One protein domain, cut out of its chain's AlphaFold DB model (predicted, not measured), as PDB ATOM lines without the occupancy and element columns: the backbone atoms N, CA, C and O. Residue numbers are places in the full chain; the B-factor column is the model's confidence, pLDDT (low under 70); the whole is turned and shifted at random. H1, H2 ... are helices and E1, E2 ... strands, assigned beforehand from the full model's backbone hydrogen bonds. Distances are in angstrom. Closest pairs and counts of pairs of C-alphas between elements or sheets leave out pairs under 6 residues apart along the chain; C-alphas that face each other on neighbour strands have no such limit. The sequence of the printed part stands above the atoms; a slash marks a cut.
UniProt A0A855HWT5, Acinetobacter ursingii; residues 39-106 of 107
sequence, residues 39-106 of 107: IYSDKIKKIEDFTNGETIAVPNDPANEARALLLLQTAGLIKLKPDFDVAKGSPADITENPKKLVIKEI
ATOM      1  N   ILE A  39    -104.429-107.053-144.225       97.56
ATOM      2  CA  ILE A  39    -103.693-107.555-143.060       97.56
ATOM      3  C   ILE A  39    -104.333-106.919-141.825       97.56
ATOM      4  O   ILE A  39    -104.441-105.695-141.753       97.56
ATOM      5  N   TYR A  40    -104.748-107.734-140.858       97.25
ATOM      6  CA  TYR A  40    -105.458-107.277-139.663       97.25
ATOM      7  C   TYR A  40    -104.702-107.677-138.396       97.25
ATOM      8  O   TYR A  40    -104.108-108.752-138.328       97.25
ATOM      9  N   SER A  41    -104.725-106.813-137.379       97.38
ATOM     10  CA  SER A  41    -104.179-107.120-136.057       97.38
ATOM     11  C   SER A  41    -104.801-106.242-134.972       97.38
ATOM     12  O   SER A  41    -104.934-105.023-135.113       97.38
ATOM     13  N   ASP A  42    -105.114-106.858-133.833       96.94
ATOM     14  CA  ASP A  42    -105.541-106.128-132.638       96.94
ATOM     15  C   ASP A  42    -104.365-105.461-131.914       96.94
ATOM     16  O   ASP A  42    -104.563-104.468-131.211       96.94
ATOM     17  N   LYS A  43    -103.141-105.969-132.108       96.44
ATOM     18  CA  LYS A  43    -101.936-105.555-131.370       96.44
ATOM     19  C   LYS A  43    -101.004-104.680-132.202       96.44
ATOM     20  O   LYS A  43    -100.575-103.630-131.737       96.44
ATOM     21  N   ILE A  44    -100.715-105.103-133.428       96.19
ATOM     22  CA  ILE A  44     -99.812-104.415-134.354       96.19
ATOM     23  C   ILE A  44    -100.639-103.386-135.129       96.19
ATOM     24  O   ILE A  44    -101.640-103.739-135.747       96.19
ATOM     25  N   LYS A  45    -100.268-102.103-135.069       96.00
ATOM     26  CA  LYS A  45    -101.060-101.014-135.677       96.00
ATOM     27  C   LYS A  45    -100.481-100.495-136.984       96.00
ATOM     28  O   LYS A  45    -101.205 -99.853-137.741       96.00
ATOM     29  N   LYS A  46     -99.210-100.782-137.256       96.88
ATOM     30  CA  LYS A  46     -98.527-100.421-138.498       96.88
ATOM     31  C   LYS A  46     -97.683-101.586-138.996       96.88
ATOM     32  O   LYS A  46     -97.260-102.434-138.215       96.88
ATOM     33  N   ILE A  47     -97.427-101.621-140.298       95.38
ATOM     34  CA  ILE A  47     -96.644-102.692-140.929       95.38
ATOM     35  C   ILE A  47     -95.194-102.696-140.421       95.38
ATOM     36  O   ILE A  47     -94.570-103.746-140.272       95.38
ATOM     37  N   GLU A  48     -94.655-101.531-140.087       94.94
ATOM     38  CA  GLU A  48     -93.282-101.383-139.610       94.94
ATOM     39  C   GLU A  48     -93.096-101.952-138.194       94.94
ATOM     40  O   GLU A  48     -91.994-102.400-137.858       94.94
ATOM     41  N   ASP A  49     -94.181-102.003-137.409       96.69
ATOM     42  CA  ASP A  49     -94.199-102.425-136.003       96.69
ATOM     43  C   ASP A  49     -94.065-103.951-135.831       96.69
ATOM     44  O   ASP A  49     -93.895-104.427-134.708       96.69
ATOM     45  N   PHE A  50     -94.123-104.740-136.913       95.75
ATOM     46  CA  PHE A  50     -93.847-106.176-136.841       95.75
ATOM     47  C   PHE A  50     -92.456-106.421-136.246       95.75
ATOM     48  O   PHE A  50     -91.459-105.868-136.715       95.75
ATOM     49  N   THR A  51     -92.362-107.283-135.240       95.62
ATOM     50  CA  THR A  51     -91.078-107.690-134.657       95.62
ATOM     51  C   THR A  51     -90.655-109.065-135.169       95.62
ATOM     52  O   THR A  51     -91.358-109.697-135.961       95.62
ATOM     53  N   ASN A  52     -89.457-109.508-134.785       97.56
ATOM     54  CA  ASN A  52     -88.928-110.765-135.288       97.56
ATOM     55  C   ASN A  52     -89.713-111.966-134.749       97.56
ATOM     56  O   ASN A  52     -89.950-112.055-133.548       97.56
ATOM     57  N   GLY A  53     -90.029-112.925-135.618       97.31
ATOM     58  CA  GLY A  53     -90.697-114.170-135.224       97.31
ATOM     59  C   GLY A  53     -92.206-114.051-135.000       97.31
ATOM     60  O   GLY A  53     -92.830-115.035-134.604       97.31
ATOM     61  N   GLU A  54     -92.804-112.887-135.265       98.00
ATOM     62  CA  GLU A  54     -94.260-112.732-135.247       98.00
ATOM     63  C   GLU A  54     -94.929-113.703-136.227       98.00
ATOM     64  O   GLU A  54     -94.393-114.023-137.293       98.00
ATOM     65  N   THR A  55     -96.115-114.181-135.855       97.94
ATOM     66  CA  THR A  55     -96.879-115.134-136.666       97.94
ATOM     67  C   THR A  55     -97.947-114.411-137.471       97.94
ATOM     68  O   THR A  55     -98.733-113.643-136.919       97.94
ATOM     69  N   ILE A  56     -98.016-114.707-138.766       98.31
ATOM     70  CA  ILE A  56     -99.077-114.248-139.659       98.31
ATOM     71  C   ILE A  56     -99.870-115.468-140.104       98.31
ATOM     72  O   ILE A  56     -99.313-116.400-140.685       98.31
ATOM     73  N   ALA A  57    -101.171-115.456-139.815       98.31
ATOM     74  CA  ALA A  57    -102.077-116.481-140.300       98.31
ATOM     75  C   ALA A  57    -102.480-116.178-141.751       98.31
ATOM     76  O   ALA A  57    -102.825-115.036-142.064       98.31
ATOM     77  N   VAL A  58    -102.443-117.186-142.619       98.38
ATOM     78  CA  VAL A  58    -102.846-117.089-144.030       98.38
ATOM     79  C   VAL A  58    -103.805-118.231-144.385       98.38
ATOM     80  O   VAL A  58    -103.729-119.282-143.748       98.38
ATOM     81  N   PRO A  59    -104.709-118.059-145.367       97.12
ATOM     82  CA  PRO A  59    -105.541-119.157-145.865       97.12
ATOM     83  C   PRO A  59    -104.684-120.314-146.389       97.12
ATOM     84  O   PRO A  59    -103.583-120.071-146.874       97.12
ATOM     85  N   ASN A  60    -105.200-121.541-146.326       94.69
ATOM     86  CA  ASN A  60    -104.506-122.743-146.803       94.69
ATOM     87  C   ASN A  60    -105.003-123.265-148.166       94.69
ATOM     88  O   ASN A  60    -104.564-124.321-148.622       94.69
ATOM     89  N   ASP A  61    -105.948-122.573-148.815       94.50
ATOM     90  CA  ASP A  61    -106.307-122.883-150.196       94.50
ATOM     91  C   ASP A  61    -105.354-122.168-151.175       94.50
ATOM     92  O   ASP A  61    -105.042-120.993-150.964       94.50
ATOM     93  N   PRO A  62    -104.923-122.816-152.278       92.75
ATOM     94  CA  PRO A  62    -103.802-122.325-153.088       92.75
ATOM     95  C   PRO A  62    -103.960-120.897-153.620       92.75
ATOM     96  O   PRO A  62    -103.005-120.124-153.651       92.75
ATOM     97  N   ALA A  63    -105.172-120.528-154.042       94.00
ATOM     98  CA  ALA A  63    -105.408-119.224-154.650       94.00
ATOM     99  C   ALA A  63    -105.390-118.103-153.604       94.00
ATOM    100  O   ALA A  63    -104.825-117.034-153.854       94.00
ATOM    101  N   ASN A  64    -106.006-118.319-152.439       96.75
ATOM    102  CA  ASN A  64    -106.015-117.312-151.383       96.75
ATOM    103  C   ASN A  64    -104.693-117.264-150.611       96.75
ATOM    104  O   ASN A  64    -104.299-116.176-150.189       96.75
ATOM    105  N   GLU A  65    -103.980-118.383-150.487       97.38
ATOM    106  CA  GLU A  65    -102.624-118.421-149.938       97.38
ATOM    107  C   GLU A  65    -101.663-117.595-150.804       97.38
ATOM    108  O   GLU A  65    -101.032-116.654-150.313       97.38
ATOM    109  N   ALA A  66    -101.635-117.847-152.119       96.62
ATOM    110  CA  ALA A  66    -100.813-117.082-153.055       96.62
ATOM    111  C   ALA A  66    -101.141-115.580-153.010       96.62
ATOM    112  O   ALA A  66    -100.246-114.727-153.009       96.62
ATOM    113  N   ARG A  67    -102.432-115.234-152.907       97.50
ATOM    114  CA  ARG A  67    -102.891-113.845-152.765       97.50
ATOM    115  C   ARG A  67    -102.418-113.206-151.456       97.50
ATOM    116  O   ARG A  67    -102.014-112.042-151.476       97.50
ATOM    117  N   ALA A  68    -102.438-113.939-150.343       98.31
ATOM    118  CA  ALA A  68    -101.939-113.458-149.058       98.31
ATOM    119  C   ALA A  68    -100.426-113.205-149.108       98.31
ATOM    120  O   ALA A  68     -99.961-112.158-148.663       98.31
ATOM    121  N   LEU A  69     -99.656-114.099-149.729       98.56
ATOM    122  CA  LEU A  69     -98.212-113.931-149.906       98.56
ATOM    123  C   LEU A  69     -97.871-112.699-150.756       98.56
ATOM    124  O   LEU A  69     -96.989-111.920-150.389       98.56
ATOM    125  N   LEU A  70     -98.603-112.459-151.848       98.00
ATOM    126  CA  LEU A  70     -98.456-111.240-152.655       98.00
ATOM    127  C   LEU A  70     -98.775-109.972-151.856       98.00
ATOM    128  O   LEU A  70     -98.091-108.957-152.013       98.00
ATOM    129  N   LEU A  71     -99.788-110.019-150.987       98.31
ATOM    130  CA  LEU A  71    -100.118-108.911-150.094       98.31
ATOM    131  C   LEU A  71     -98.979-108.640-149.100       98.31
ATOM    132  O   LEU A  71     -98.588-107.487-148.928       98.31
ATOM    133  N   LEU A  72     -98.397-109.684-148.505       98.50
ATOM    134  CA  LEU A  72     -97.248-109.554-147.601       98.50
ATOM    135  C   LEU A  72     -96.004-109.009-148.314       98.50
ATOM    136  O   LEU A  72     -95.296-108.174-147.748       98.50
ATOM    137  N   GLN A  73     -95.759-109.421-149.561       98.50
ATOM    138  CA  GLN A  73     -94.698-108.841-150.387       98.50
ATOM    139  C   GLN A  73     -94.954-107.361-150.681       98.50
ATOM    140  O   GLN A  73     -94.050-106.539-150.556       98.50
ATOM    141  N   THR A  74     -96.188-107.006-151.040       98.00
ATOM    142  CA  THR A  74     -96.579-105.614-151.320       98.00
ATOM    143  C   THR A  74     -96.427-104.732-150.079       98.00
ATOM    144  O   THR A  74     -96.024-103.577-150.187       98.00
ATOM    145  N   ALA A  75     -96.681-105.289-148.892       97.88
ATOM    146  CA  ALA A  75     -96.440-104.641-147.607       97.88
ATOM    147  C   ALA A  75     -94.946-104.590-147.210       97.88
ATOM    148  O   ALA A  75     -94.610-104.036-146.169       97.88
ATOM    149  N   GLY A  76     -94.037-105.171-147.998       97.94
ATOM    150  CA  GLY A  76     -92.598-105.175-147.717       97.94
ATOM    151  C   GLY A  76     -92.173-106.104-146.572       97.94
ATOM    152  O   GLY A  76     -91.069-105.960-146.049       97.94
ATOM    153  N   LEU A  77     -93.028-107.048-146.166       98.12
ATOM    154  CA  LEU A  77     -92.748-107.973-145.060       98.12
ATOM    155  C   LEU A  77     -91.906-109.182-145.496       98.12
ATOM    156  O   LEU A  77     -91.127-109.708-144.699       98.12
ATOM    157  N   ILE A  78     -92.053-109.604-146.752       98.62
ATOM    158  CA  ILE A  78     -91.327-110.716-147.381       98.62
ATOM    159  C   ILE A  78     -90.974-110.362-148.833       98.62
ATOM    160  O   ILE A  78     -91.526-109.418-149.395       98.62
ATOM    161  N   LYS A  79     -90.102-111.145-149.470       98.69
ATOM    162  CA  LYS A  79     -89.985-111.193-150.936       98.69
ATOM    163  C   LYS A  79     -90.254-112.596-151.445       98.69
ATOM    164  O   LYS A  79     -89.908-113.572-150.782       98.69
ATOM    165  N   LEU A  80     -90.855-112.677-152.621       98.75
ATOM    166  CA  LEU A  80     -91.175-113.909-153.327       98.75
ATOM    167  C   LEU A  80     -90.206-114.114-154.497       98.75
ATOM    168  O   LEU A  80     -89.429-113.223-154.857       98.75
ATOM    169  N   LYS A  81     -90.226-115.307-155.089       98.44
ATOM    170  CA  LYS A  81     -89.488-115.591-156.325       98.44
ATOM    171  C   LYS A  81     -89.949-114.674-157.475       98.44
ATOM    172  O   LYS A  81     -91.125-114.318-157.534       98.44
ATOM    173  N   PRO A  82     -89.060-114.315-158.423       96.88
ATOM    174  CA  PRO A  82     -89.435-113.507-159.588       96.88
ATOM    175  C   PRO A  82     -90.528-114.132-160.469       96.88
ATOM    176  O   PRO A  82     -91.295-113.410-161.096       96.88
ATOM    177  N   ASP A  83     -90.598-115.461-160.513       96.44
ATOM    178  CA  ASP A  83     -91.553-116.270-161.277       96.44
ATOM    179  C   ASP A  83     -92.696-116.825-160.407       96.44
ATOM    180  O   ASP A  83     -93.257-117.876-160.708       96.44
ATOM    181  N   PHE A  84     -93.041-116.127-159.321       97.19
ATOM    182  CA  PHE A  84     -94.088-116.543-158.386       97.19
ATOM    183  C   PHE A  84     -95.431-116.831-159.084       97.19
ATOM    184  O   PHE A  84     -95.983-115.980-159.787       97.19
ATOM    185  N   ASP A  85     -95.988-118.022-158.845       94.00
ATOM    186  CA  ASP A  85     -97.295-118.417-159.373       94.00
ATOM    187  C   ASP A  85     -98.417-117.734-158.574       94.00
ATOM    188  O   ASP A  85     -98.676-118.046-157.414       94.00
ATOM    189  N   VAL A  86     -99.131-116.810-159.210       90.75
ATOM    190  CA  VAL A  86    -100.189-116.012-158.566       90.75
ATOM    191  C   VAL A  86    -101.456-116.801-158.200       90.75
ATOM    192  O   VAL A  86    -102.351-116.243-157.568       90.75
ATOM    193  N   ALA A  87    -101.568-118.068-158.608       89.25
ATOM    194  CA  ALA A  87    -102.705-118.940-158.312       89.25
ATOM    195  C   ALA A  87    -102.341-120.158-157.445       89.25
ATOM    196  O   ALA A  87    -103.248-120.814-156.931       89.25
ATOM    197  N   LYS A  88    -101.050-120.502-157.339       90.25
ATOM    198  CA  LYS A  88    -100.568-121.709-156.641       90.25
ATOM    199  C   LYS A  88     -99.284-121.516-155.834       90.25
ATOM    200  O   LYS A  88     -98.763-122.493-155.302       90.25
ATOM    201  N   GLY A  89     -98.737-120.306-155.810       93.88
ATOM    202  CA  GLY A  89     -97.531-119.997-155.060       93.88
ATOM    203  C   GLY A  89     -97.734-120.241-153.570       93.88
ATOM    204  O   GLY A  89     -98.832-120.072-153.042       93.88
ATOM    205  N   SER A  90     -96.660-120.645-152.907       96.50
ATOM    206  CA  SER A  90     -96.679-121.131-151.527       96.50
ATOM    207  C   SER A  90     -95.578-120.466-150.690       96.50
ATOM    208  O   SER A  90     -94.691-119.804-151.240       96.50
ATOM    209  N   PRO A  91     -95.550-120.658-149.360       97.44
ATOM    210  CA  PRO A  91     -94.490-120.137-148.502       97.44
ATOM    211  C   PRO A  91     -93.092-120.647-148.885       97.44
ATOM    212  O   PRO A  91     -92.095-119.991-148.584       97.44
ATOM    213  N   ALA A  92     -92.997-121.774-149.601       97.25
ATOM    214  CA  ALA A  92     -91.741-122.278-150.160       97.25
ATOM    215  C   ALA A  92     -91.154-121.374-151.266       97.25
ATOM    216  O   ALA A  92     -89.997-121.542-151.665       97.25
ATOM    217  N   ASP A  93     -91.928-120.411-151.767       98.19
ATOM    218  CA  ASP A  93     -91.508-119.439-152.773       98.19
ATOM    219  C   ASP A  93     -91.014-118.115-152.169       98.19
ATOM    220  O   ASP A  93     -90.704-117.178-152.904       98.19
ATOM    221  N   ILE A  94     -90.895-118.033-150.840       98.56
ATOM    222  CA  ILE A  94     -90.322-116.880-150.139       98.56
ATOM    223  C   ILE A  94     -88.796-116.893-150.283       98.56
ATOM    224  O   ILE A  94     -88.121-117.832-149.866       98.56
ATOM    225  N   THR A  95     -88.244-115.823-150.850       98.62
ATOM    226  CA  THR A  95     -86.803-115.628-151.067       98.62
ATOM    227  C   THR A  95     -86.156-114.771-149.982       98.62
ATOM    228  O   THR A  95     -84.993-114.987-149.648       98.62
ATOM    229  N   GLU A  96     -86.900-113.838-149.383       98.62
ATOM    230  CA  GLU A  96     -86.428-113.021-148.262       98.62
ATOM    231  C   GLU A  96     -87.504-112.899-147.176       98.62
ATOM    232  O   GLU A  96     -88.662-112.595-147.456       98.62
ATOM    233  N   ASN A  97     -87.101-113.097-145.918       98.31
ATOM    234  CA  ASN A  97     -87.941-112.927-144.729       98.31
ATOM    235  C   ASN A  97     -87.108-112.268-143.609       98.31
ATOM    236  O   ASN A  97     -86.639-112.955-142.694       98.31
ATOM    237  N   PRO A  98     -86.847-110.947-143.691       97.44
ATOM    238  CA  PRO A  98     -85.890-110.262-142.816       97.44
ATOM    239  C   PRO A  98     -86.295-110.301-141.337       97.44
ATOM    240  O   PRO A  98     -85.433-110.396-140.465       97.44
ATOM    241  N   LYS A  99     -87.604-110.284-141.056       97.38
ATOM    242  CA  LYS A  99     -88.157-110.375-139.698       97.38
ATOM    243  C   LYS A  99     -88.373-111.824-139.236       97.38
ATOM    244  O   LYS A  99     -88.892-112.045-138.148       97.38
ATOM    245  N   LYS A 100     -87.980-112.837-140.021       97.94
ATOM    246  CA  LYS A 100     -88.182-114.265-139.697       97.94
ATOM    247  C   LYS A 100     -89.629-114.568-139.273       97.94
ATOM    248  O   LYS A 100     -89.852-115.306-138.318       97.94
ATOM    249  N   LEU A 101     -90.591-113.938-139.944       98.44
ATOM    250  CA  LEU A 101     -92.017-114.099-139.675       98.44
ATOM    251  C   LEU A 101     -92.414-115.559-139.870       98.44
ATOM    252  O   LEU A 101     -91.953-116.207-140.814       98.44
ATOM    253  N   VAL A 102     -93.284-116.057-139.003       98.25
ATOM    254  CA  VAL A 102     -93.855-117.397-139.126       98.25
ATOM    255  C   VAL A 102     -95.124-117.291-139.961       98.25
ATOM    256  O   VAL A 102     -96.123-116.733-139.507       98.25
ATOM    257  N   ILE A 103     -95.087-117.821-141.181       98.25
ATOM    258  CA  ILE A 103     -96.278-117.934-142.025       98.25
ATOM    259  C   ILE A 103     -97.012-119.203-141.611       98.25
ATOM    260  O   ILE A 103     -96.464-120.300-141.719       98.25
ATOM    261  N   LYS A 104     -98.220-119.045-141.070       98.19
ATOM    262  CA  LYS A 104     -99.029-120.149-140.565       98.19
ATOM    263  C   LYS A 104    -100.292-120.291-141.398       98.19
ATOM    264  O   LYS A 104    -101.204-119.478-141.282       98.19
ATOM    265  N   GLU A 105    -100.355-121.354-142.179       97.50
ATOM    266  CA  GLU A 105    -101.563-121.747-142.894       97.50
ATOM    267  C   GLU A 105    -102.678-122.116-141.905       97.50
ATOM    268  O   GLU A 105    -102.455-122.840-140.924       97.50
ATOM    269  N   ILE A 106    -103.882-121.609-142.156       95.75
ATOM    270  CA  ILE A 106    -105.095-121.929-141.407       95.75
ATOM    271  C   ILE A 106    -106.230-122.338-142.366       95.75
ATOM    272  O   ILE A 106    -106.302-121.785-143.466       95.75
TER     273      ILE A 106
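This is residues 39 to 106 of the 107 residues of a protein of Acinetobacter ursingii (UniProt A0A855HWT5). Little regular structure is here: a two-stranded parallel ribbon, E1 and E3, has one helix, H1, beside it, and long loops, residues 39 to 54 and 75 to 93, make much of the rest. Short E2 pairs with residues 79 to 80, antiparallel, away from E1. The printed part has 68 residues, 26 in named elements, ordered E1, H1, E2, E3; the class is mixed. It is compact, radius of gyration of the C-alphas 11.3 A, spanning 30 by 22 by 17 A.

Find C-alpha 55 at (-96.879, -115.134, -136.666), where E1, residues 55 to 59, begins; it covers 13.3 A. E3, residues 102 to 106, covers 12.3 A and ends at (-105.095, -121.929, -141.407). H1, residues 62 to 74, covers 18.3 A; E2 is residues 94 to 96.

Look at N 56 and O 102, 2.9 A apart, within hydrogen-bond range between parallel E1 and E3. The closest C-alphas of E1 and H1 are Pro 59 and Glu 65, 5.1 A. H1 and E2 are only just apart, at 8.4 A. In H1 every O i to N i+4 pair is within hydrogen-bond range.

The C-alphas farthest apart, Asp 42 and Asp 83, are 33.4 A apart. The printed part has no cut; the link from H1 to E2 is long. No printed residue is under 70 in pLDDT.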